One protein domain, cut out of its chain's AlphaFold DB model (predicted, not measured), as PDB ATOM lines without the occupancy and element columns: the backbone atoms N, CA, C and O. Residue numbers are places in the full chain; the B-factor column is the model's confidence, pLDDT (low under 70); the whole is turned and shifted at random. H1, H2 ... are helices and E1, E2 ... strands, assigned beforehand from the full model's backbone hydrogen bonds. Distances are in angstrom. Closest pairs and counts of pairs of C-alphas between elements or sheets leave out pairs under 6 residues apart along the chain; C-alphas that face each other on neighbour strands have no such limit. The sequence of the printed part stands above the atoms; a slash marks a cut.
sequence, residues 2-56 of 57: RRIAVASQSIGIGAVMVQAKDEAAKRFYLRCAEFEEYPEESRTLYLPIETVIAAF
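What this domain is: This is residues 2 to 56 of the 57 residues of an uncharacterized protein of Caulobacter rhizosphaerae (UniProt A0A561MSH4). A short ribbon of two antiparallel strands, E1 and E2, makes the middle of an elongated model, with the small helices H1 and H3 together at one end and the longer helix H2 toward the other. The long link from H2 to E2 folds back so that residues 36 to 37 pair with E2, beside the ribbon. The printed part has 55 residues, with three named helices and two named strands in the order H1, E1, H2, E2, H3, and the class is mixed, helices and strands. It is only just compact, close to loose, with a radius of gyration of the C-alphas of 11.6 A and spans of 33 by 19 by 15 A.

Where its parts are: Find C-alpha 2 at (30.762, 33.565, 19.180), where H1 begins; it holds residues 2 to 7. Go on to C-alpha 15 at (25.541, 23.576, 25.841), from which E1, residues 15 to 19, runs 13.0 A. H2 follows as residues 23 to 32 and is 14.5 A long. Read on to E2, residues 44 to 48, which measures 13.4 A. H3, residues 49 to 54, comes directly after it and ends at C-alpha 54, (32.514, 23.693, 15.016).

How they stand to each other: Begin with the sheet: E1 and E2 are antiparallel neighbours, their directions 162 degrees apart. Look for N 18 and O 45 at 2.8 A and N 47 and O 16 at 2.9 A, both within hydrogen-bond range. Residues 36 to 37 pair antiparallel with residues 45 to 46 of E2. The closest C-alphas of E1 and H3 are those of Ala 15 and Ile 49, 4.5 A apart. H1 and H3 only just touch, with 3 pairs of C-alphas within 8 A, the closest those of Ala 5 and Ile 53 at 5.5 A. They run opposite ways at a steep tilt of 56 degrees. H2 and E1 are near each other, with 5 pairs of C-alphas within 10 A. The closest C-alphas of H2 and E2 are those of Lys 26 and Leu 45, 7.7 A apart. H2 is apart from both H1 and H3. In H1, H2 and H3 every O i to N i+4 pair is within hydrogen-bond range.

The domain as a whole: The two C-alphas farthest apart are those of Ser 10 and Ala 24, at 34.1 A, while those of Arg 2 and Phe 56, the first and last printed, are 7.1 A apart. The printed part has no cut. The link from H2 to E2, with 11 residues, is long; H1 to E1 is short, and E1 to H2 and E2 to H3 are tight. The mean pLDDT of the printed part is 84.7, and residue 33 is under 70.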
ATOM      1  N   ARG A   2      29.305  33.378  18.961       81.00
ATOM      2  CA  ARG A   2      30.762  33.565  19.180       81.00
ATOM      3  C   ARG A   2      31.211  33.858  20.626       81.00
ATOM      4  O   ARG A   2      32.222  33.331  21.062       81.00
ATOM      5  N   ARG A   3      30.471  34.672  21.392       86.81
ATOM      6  CA  ARG A   3      30.820  34.980  22.799       86.81
ATOM      7  C   ARG A   3      30.769  33.742  23.704       86.81
ATOM      8  O   ARG A   3      31.583  33.636  24.610       86.81
ATOM      9  N   ILE A   4      29.843  32.818  23.440       84.50
ATOM     10  CA  ILE A   4      29.686  31.573  24.205       84.50
ATOM     11  C   ILE A   4      30.810  30.596  23.843       84.50
ATOM     12  O   ILE A   4      31.430  30.048  24.744       84.50
ATOM     13  N   ALA A   5      31.154  30.480  22.554       83.94
ATOM     14  CA  ALA A   5      32.294  29.677  22.092       83.94
ATOM     15  C   ALA A   5      33.646  30.145  22.669       83.94
ATOM     16  O   ALA A   5      34.549  29.347  22.881       83.94
ATOM     17  N   VAL A   6      33.801  31.449  22.924       85.94
ATOM     18  CA  VAL A   6      34.995  31.987  23.599       85.94
ATOM     19  C   VAL A   6      34.952  31.695  25.102       85.94
ATOM     20  O   VAL A   6      35.961  31.305  25.676       85.94
ATOM     21  N   ALA A   7      33.793  31.853  25.749       85.06
ATOM     22  CA  ALA A   7      33.645  31.583  27.180       85.06
ATOM     23  C   ALA A   7      33.802  30.093  27.534       85.06
ATOM     24  O   ALA A   7      34.303  29.780  28.611       85.06
ATOM     25  N   SER A   8      33.432  29.173  26.636       85.38
ATOM     26  CA  SER A   8      33.573  27.728  26.865       85.38
ATOM     27  C   SER A   8      35.027  27.260  26.965       85.38
ATOM     28  O   SER A   8      35.286  26.170  27.459       85.38
ATOM     29  N   GLN A   9      35.988  28.074  26.514       84.69
ATOM     30  CA  GLN A   9      37.420  27.772  26.621       84.69
ATOM     31  C   GLN A   9      37.974  28.027  28.028       84.69
ATOM     32  O   GLN A   9      39.027  27.503  28.379       84.69
ATOM     33  N   SER A  10      37.288  28.846  28.829       88.25
ATOM     34  CA  SER A  10      37.705  29.208  30.187       88.25
ATOM     35  C   SER A  10      36.747  28.712  31.269       88.25
ATOM     36  O   SER A  10      37.125  28.652  32.438       88.25
ATOM     37  N   ILE A  11      35.519  28.349  30.898       84.44
ATOM     38  CA  ILE A  11      34.463  27.880  31.794       84.44
ATOM     39  C   ILE A  11      33.844  26.629  31.176       84.44
ATOM     40  O   ILE A  11      33.537  26.616  29.988       84.44
ATOM     41  N   GLY A  12      33.618  25.587  31.981       85.00
ATOM     42  CA  GLY A  12      32.924  24.380  31.531       85.00
ATOM     43  C   GLY A  12      31.481  24.685  31.119       85.00
ATOM     44  O   GLY A  12      30.593  24.733  31.966       85.00
ATOM     45  N   ILE A  13      31.250  24.901  29.824       87.56
ATOM     46  CA  ILE A  13      29.924  25.099  29.226       87.56
ATOM     47  C   ILE A  13      29.613  23.858  28.396       87.56
ATOM     48  O   ILE A  13      30.280  23.636  27.398       87.56
ATOM     49  N   GLY A  14      28.606  23.070  28.780       85.75
ATOM     50  CA  GLY A  14      28.207  21.879  28.017       85.75
ATOM     51  C   GLY A  14      27.323  22.189  26.804       85.75
ATOM     52  O   GLY A  14      27.392  21.499  25.790       85.75
ATOM     53  N   ALA A  15      26.508  23.247  26.884       88.31
ATOM     54  CA  ALA A  15      25.541  23.576  25.841       88.31
ATOM     55  C   ALA A  15      24.962  24.982  25.951       88.31
ATOM     56  O   ALA A  15      25.049  25.645  26.988       88.31
ATOM     57  N   VAL A  16      24.297  25.396  24.875       87.88
ATOM     58  CA  VAL A  16      23.415  26.559  24.857       87.88
ATOM     59  C   VAL A  16      21.970  26.087  24.938       87.88
ATOM     60  O   VAL A  16      21.505  25.349  24.074       87.88
ATOM     61  N   MET A  17      21.253  26.545  25.962       89.81
ATOM     62  CA  MET A  17      19.831  26.267  26.134       89.81
ATOM     63  C   MET A  17      19.004  27.478  25.694       89.81
ATOM     64  O   MET A  17      19.292  28.611  26.086       89.81
ATOM     65  N   VAL A  18      17.973  27.247  24.886       88.81
ATOM     66  CA  VAL A  18      17.072  28.282  24.370       88.81
ATOM     67  C   VAL A  18      15.649  27.947  24.779       88.81
ATOM     68  O   VAL A  18      15.097  26.940  24.357       88.81
ATOM     69  N   GLN A  19      15.017  28.816  25.563       89.44
ATOM     70  CA  GLN A  19      13.588  28.714  25.831       89.44
ATOM     71  C   GLN A  19      12.822  29.501  24.762       89.44
ATOM     72  O   GLN A  19      12.832  30.733  24.750       89.44
ATOM     73  N   ALA A  20      12.175  28.795  23.838       90.50
ATOM     74  CA  ALA A  20      11.385  29.420  22.793       90.50
ATOM     75  C   ALA A  20      10.141  30.100  23.385       90.50
ATOM     76  O   ALA A  20       9.389  29.518  24.172       90.50
ATOM     77  N   LYS A  21       9.907  31.350  22.976       90.62
ATOM     78  CA  LYS A  21       8.756  32.144  23.430       90.62
ATOM     79  C   LYS A  21       7.426  31.511  23.012       90.62
ATOM     80  O   LYS A  21       6.471  31.500  23.784       90.62
ATOM     81  N   ASP A  22       7.379  30.968  21.804       90.31
ATOM     82  CA  ASP A  22       6.206  30.362  21.183       90.31
ATOM     83  C   ASP A  22       6.626  29.267  20.186       90.31
ATOM     84  O   ASP A  22       7.814  29.032  19.943       90.31
ATOM     85  N   GLU A  23       5.637  28.584  19.611       87.38
ATOM     86  CA  GLU A  23       5.853  27.507  18.641       87.38
ATOM     87  C   GLU A  23       6.499  27.983  17.333       87.38
ATOM     88  O   GLU A  23       7.252  27.245  16.696       87.38
ATOM     89  N   ALA A  24       6.250  29.228  16.921       90.12
ATOM     90  CA  ALA A  24       6.879  29.777  15.725       90.12
ATOM     91  C   ALA A  24       8.388  29.968  15.945       90.12
ATOM     92  O   ALA A  24       9.188  29.604  15.078       90.12
ATOM     93  N   ALA A  25       8.777  30.461  17.123       88.62
ATOM     94  CA  ALA A  25      10.165  30.578  17.549       88.62
ATOM     95  C   ALA A  25      10.831  29.202  17.678       88.62
ATOM     96  O   ALA A  25      11.943  29.028  17.183       88.62
ATOM     97  N   LYS A  26      10.146  28.207  18.259       86.75
ATOM     98  CA  LYS A  26      10.645  26.823  18.340       86.75
ATOM     99  C   LYS A  26      11.005  26.287  16.951       86.75
ATOM    100  O   LYS A  26      12.143  25.896  16.707       86.75
ATOM    101  N   ARG A  27      10.065  26.372  16.002       87.25
ATOM    102  CA  ARG A  27      10.276  25.937  14.609       87.25
ATOM    103  C   ARG A  27      11.360  26.732  13.891       87.25
ATOM    104  O   ARG A  27      11.991  26.194  12.990       87.25
ATOM    105  N   PHE A  28      11.541  28.010  14.220       87.88
ATOM    106  CA  PHE A  28      12.638  28.807  13.674       87.88
ATOM    107  C   PHE A  28      13.993  28.232  14.098       87.88
ATOM    108  O   PHE A  28      14.815  27.952  13.231       87.88
ATOM    109  N   TYR A  29      14.194  27.979  15.393       84.25
ATOM    110  CA  TYR A  29      15.454  27.429  15.898       84.25
ATOM    111  C   TYR A  29      15.744  26.023  15.364       84.25
ATOM    112  O   TYR A  29      16.853  25.794  14.890       84.25
ATOM    113  N   LEU A  30      14.741  25.136  15.318       84.06
ATOM    114  CA  LEU A  30      14.881  23.786  14.749       84.06
ATOM    115  C   LEU A  30      15.316  23.775  13.270       84.06
ATOM    116  O   LEU A  30      15.853  22.783  12.795       84.06
ATOM    117  N   ARG A  31      15.092  24.863  12.518       84.06
ATOM    118  CA  ARG A  31      15.554  24.984  11.122       84.06
ATOM    119  C   ARG A  31      16.962  25.559  10.985       84.06
ATOM    120  O   ARG A  31      17.542  25.453   9.910       84.06
ATOM    121  N   CYS A  32      17.472  26.247  12.005       76.06
ATOM    122  CA  CYS A  32      18.702  27.032  11.903       76.06
ATOM    123  C   CYS A  32      19.967  26.262  12.300       76.06
ATOM    124  O   CYS A  32      21.045  26.632  11.842       76.06
ATOM    125  N   ALA A  33      19.860  25.246  13.156       69.25
ATOM    126  CA  ALA A  33      20.973  24.377  13.541       69.25
ATOM    127  C   ALA A  33      20.441  23.045  14.094       69.25
ATOM    128  O   ALA A  33      19.228  22.863  14.187       69.25
ATOM    129  N   GLU A  34      21.348  22.162  14.513       78.19
ATOM    130  CA  GLU A  34      21.081  20.904  15.235       78.19
ATOM    131  C   GLU A  34      20.564  21.163  16.667       78.19
ATOM    132  O   GLU A  34      21.098  20.661  17.649       78.19
ATOM    133  N   PHE A  35      19.560  22.031  16.810       82.44
ATOM    134  CA  PHE A  35      18.865  22.209  18.076       82.44
ATOM    135  C   PHE A  35      18.002  20.980  18.344       82.44
ATOM    136  O   PHE A  35      17.191  20.590  17.506       82.44
ATOM    137  N   GLU A  36      18.132  20.427  19.540       82.31
ATOM    138  CA  GLU A  36      17.353  19.289  20.014       82.31
ATOM    139  C   GLU A  36      16.352  19.746  21.076       82.31
ATOM    140  O   GLU A  36      16.620  20.665  21.852       82.31
ATOM    141  N   GLU A  37      15.172  19.139  21.117       83.69
ATOM    142  CA  GLU A  37      14.183  19.427  22.156       83.69
ATOM    143  C   GLU A  37      14.591  18.756  23.469       83.69
ATOM    144  O   GLU A  37      14.959  17.583  23.478       83.69
ATOM    145  N   TYR A  38      14.517  19.479  24.590       77.25
ATOM    146  CA  TYR A  38      14.787  18.882  25.897       77.25
ATOM    147  C   TYR A  38      13.965  19.520  27.028       77.25
ATOM    148  O   TYR A  38      14.144  20.706  27.322       77.25
ATOM    149  N   PRO A  39      13.117  18.755  27.741       79.75
ATOM    150  CA  PRO A  39      12.663  17.393  27.416       79.75
ATOM    151  C   PRO A  39      11.886  17.341  26.085       79.75
ATOM    152  O   PRO A  39      11.541  18.390  25.539       79.75
ATOM    153  N   GLU A  40      11.621  16.143  25.557       74.12
ATOM    154  CA  GLU A  40      10.817  15.975  24.333       74.12
ATOM    155  C   GLU A  40       9.475  16.724  24.427       74.12
ATOM    156  O   GLU A  40       8.897  16.861  25.507       74.12
ATOM    157  N   GLU A  41       9.014  17.263  23.293       71.50
ATOM    158  CA  GLU A  41       7.802  18.088  23.163       71.50
ATOM    159  C   GLU A  41       7.842  19.428  23.924       71.50
ATOM    160  O   GLU A  41       6.875  20.194  23.928       71.50
ATOM    161  N   SER A  42       8.983  19.787  24.517       81.38
ATOM    162  CA  SER A  42       9.172  21.073  25.186       81.38
ATOM    163  C   SER A  42       9.414  22.221  24.200       81.38
ATOM    164  O   SER A  42       9.749  22.047  23.027       81.38
ATOM    165  N   ARG A  43       9.280  23.450  24.710       80.94
ATOM    166  CA  ARG A  43       9.769  24.681  24.062       80.94
ATOM    167  C   ARG A  43      11.213  25.011  24.438       80.94
ATOM    168  O   ARG A  43      11.752  26.014  23.977       80.94
ATOM    169  N   THR A  44      11.828  24.203  25.291       84.94
ATOM    170  CA  THR A  44      13.244  24.302  25.618       84.94
ATOM    171  C   THR A  44      14.042  23.511  24.594       84.94
ATOM    172  O   THR A  44      13.792  22.330  24.369       84.94
ATOM    173  N   LEU A  45      14.988  24.195  23.967       86.62
ATOM    174  CA  LEU A  45      15.892  23.654  22.972       86.62
ATOM    175  C   LEU A  45      17.308  23.629  23.532       86.62
ATOM    176  O   LEU A  45      17.708  24.516  24.289       86.62
ATOM    177  N   TYR A  46      18.062  22.632  23.120       89.00
ATOM    178  CA  TYR A  46      19.422  22.353  23.524       89.00
ATOM    179  C   TYR A  46      20.314  22.352  22.285       89.00
ATOM    180  O   TYR A  46      19.942  21.807  21.251       89.00
ATOM    181  N   LEU A  47      21.483  22.978  22.377       89.44
ATOM    182  CA  LEU A  47      22.507  22.920  21.339       89.44
ATOM    183  C   LEU A  47      23.859  22.615  21.995       89.44
ATOM    184  O   LEU A  47      24.332  23.458  22.773       89.44
ATOM    185  N   PRO A  48      24.489  21.461  21.701       89.38
ATOM    186  CA  PRO A  48      25.809  21.131  22.224       89.38
ATOM    187  C   PRO A  48      26.823  22.244  21.949       89.38
ATOM    188  O   PRO A  48      26.856  22.825  20.858       89.38
ATOM    189  N   ILE A  49      27.691  22.529  22.924       89.44
ATOM    190  CA  ILE A  49      28.758  23.522  22.731       89.44
ATOM    191  C   ILE A  49      29.714  23.110  21.600       89.44
ATOM    192  O   ILE A  49      30.257  23.969  20.913       89.44
ATOM    193  N   GLU A  50      29.861  21.803  21.385       87.25
ATOM    194  CA  GLU A  50      30.670  21.156  20.348       87.25
ATOM    195  C   GLU A  50      30.256  21.673  18.957       87.25
ATOM    196  O   GLU A  50      31.072  22.205  18.206       87.25
ATOM    197  N   THR A  51      28.950  21.611  18.661       87.44
ATOM    198  CA  THR A  51      28.335  22.096  17.417       87.44
ATOM    199  C   THR A  51      28.512  23.604  17.269       87.44
ATOM    200  O   THR A  51      28.775  24.113  16.180       87.44
ATOM    201  N   VAL A  52      28.416  24.343  18.379       84.88
ATOM    202  CA  VAL A  52      28.655  25.789  18.378       84.88
ATOM    203  C   VAL A  52      30.110  26.106  18.032       84.88
ATOM    204  O   VAL A  52      30.335  26.996  17.220       84.88
ATOM    205  N   ILE A  53      31.088  25.415  18.622       85.12
ATOM    206  CA  ILE A  53      32.516  25.622  18.344       85.12
ATOM    207  C   ILE A  53      32.832  25.270  16.886       85.12
ATOM    208  O   ILE A  53      33.469  26.071  16.197       85.12
ATOM    209  N   ALA A  54      32.331  24.132  16.398       85.38
ATOM    210  CA  ALA A  54      32.514  23.693  15.016       85.38
ATOM    211  C   ALA A  54      32.017  24.736  13.997       85.38
ATOM    212  O   ALA A  54      32.674  24.968  12.989       85.38
ATOM    213  N   ALA A  55      30.916  25.438  14.287       83.19
ATOM    214  CA  ALA A  55      30.375  26.482  13.412       83.19
ATOM    215  C   ALA A  55      31.216  27.778  13.341       83.19
ATOM    216  O   ALA A  55      30.948  28.629  12.491       83.19
ATOM    217  N   PHE A  56      32.195  27.972  14.234       76.88
ATOM    218  CA  PHE A  56      33.118  29.123  14.225       76.88
ATOM    219  C   PHE A  56      34.578  28.732  13.960       76.88
ATOM    220  O   PHE A  56      35.456  29.582  14.138       76.88
TER     221      PHE A  56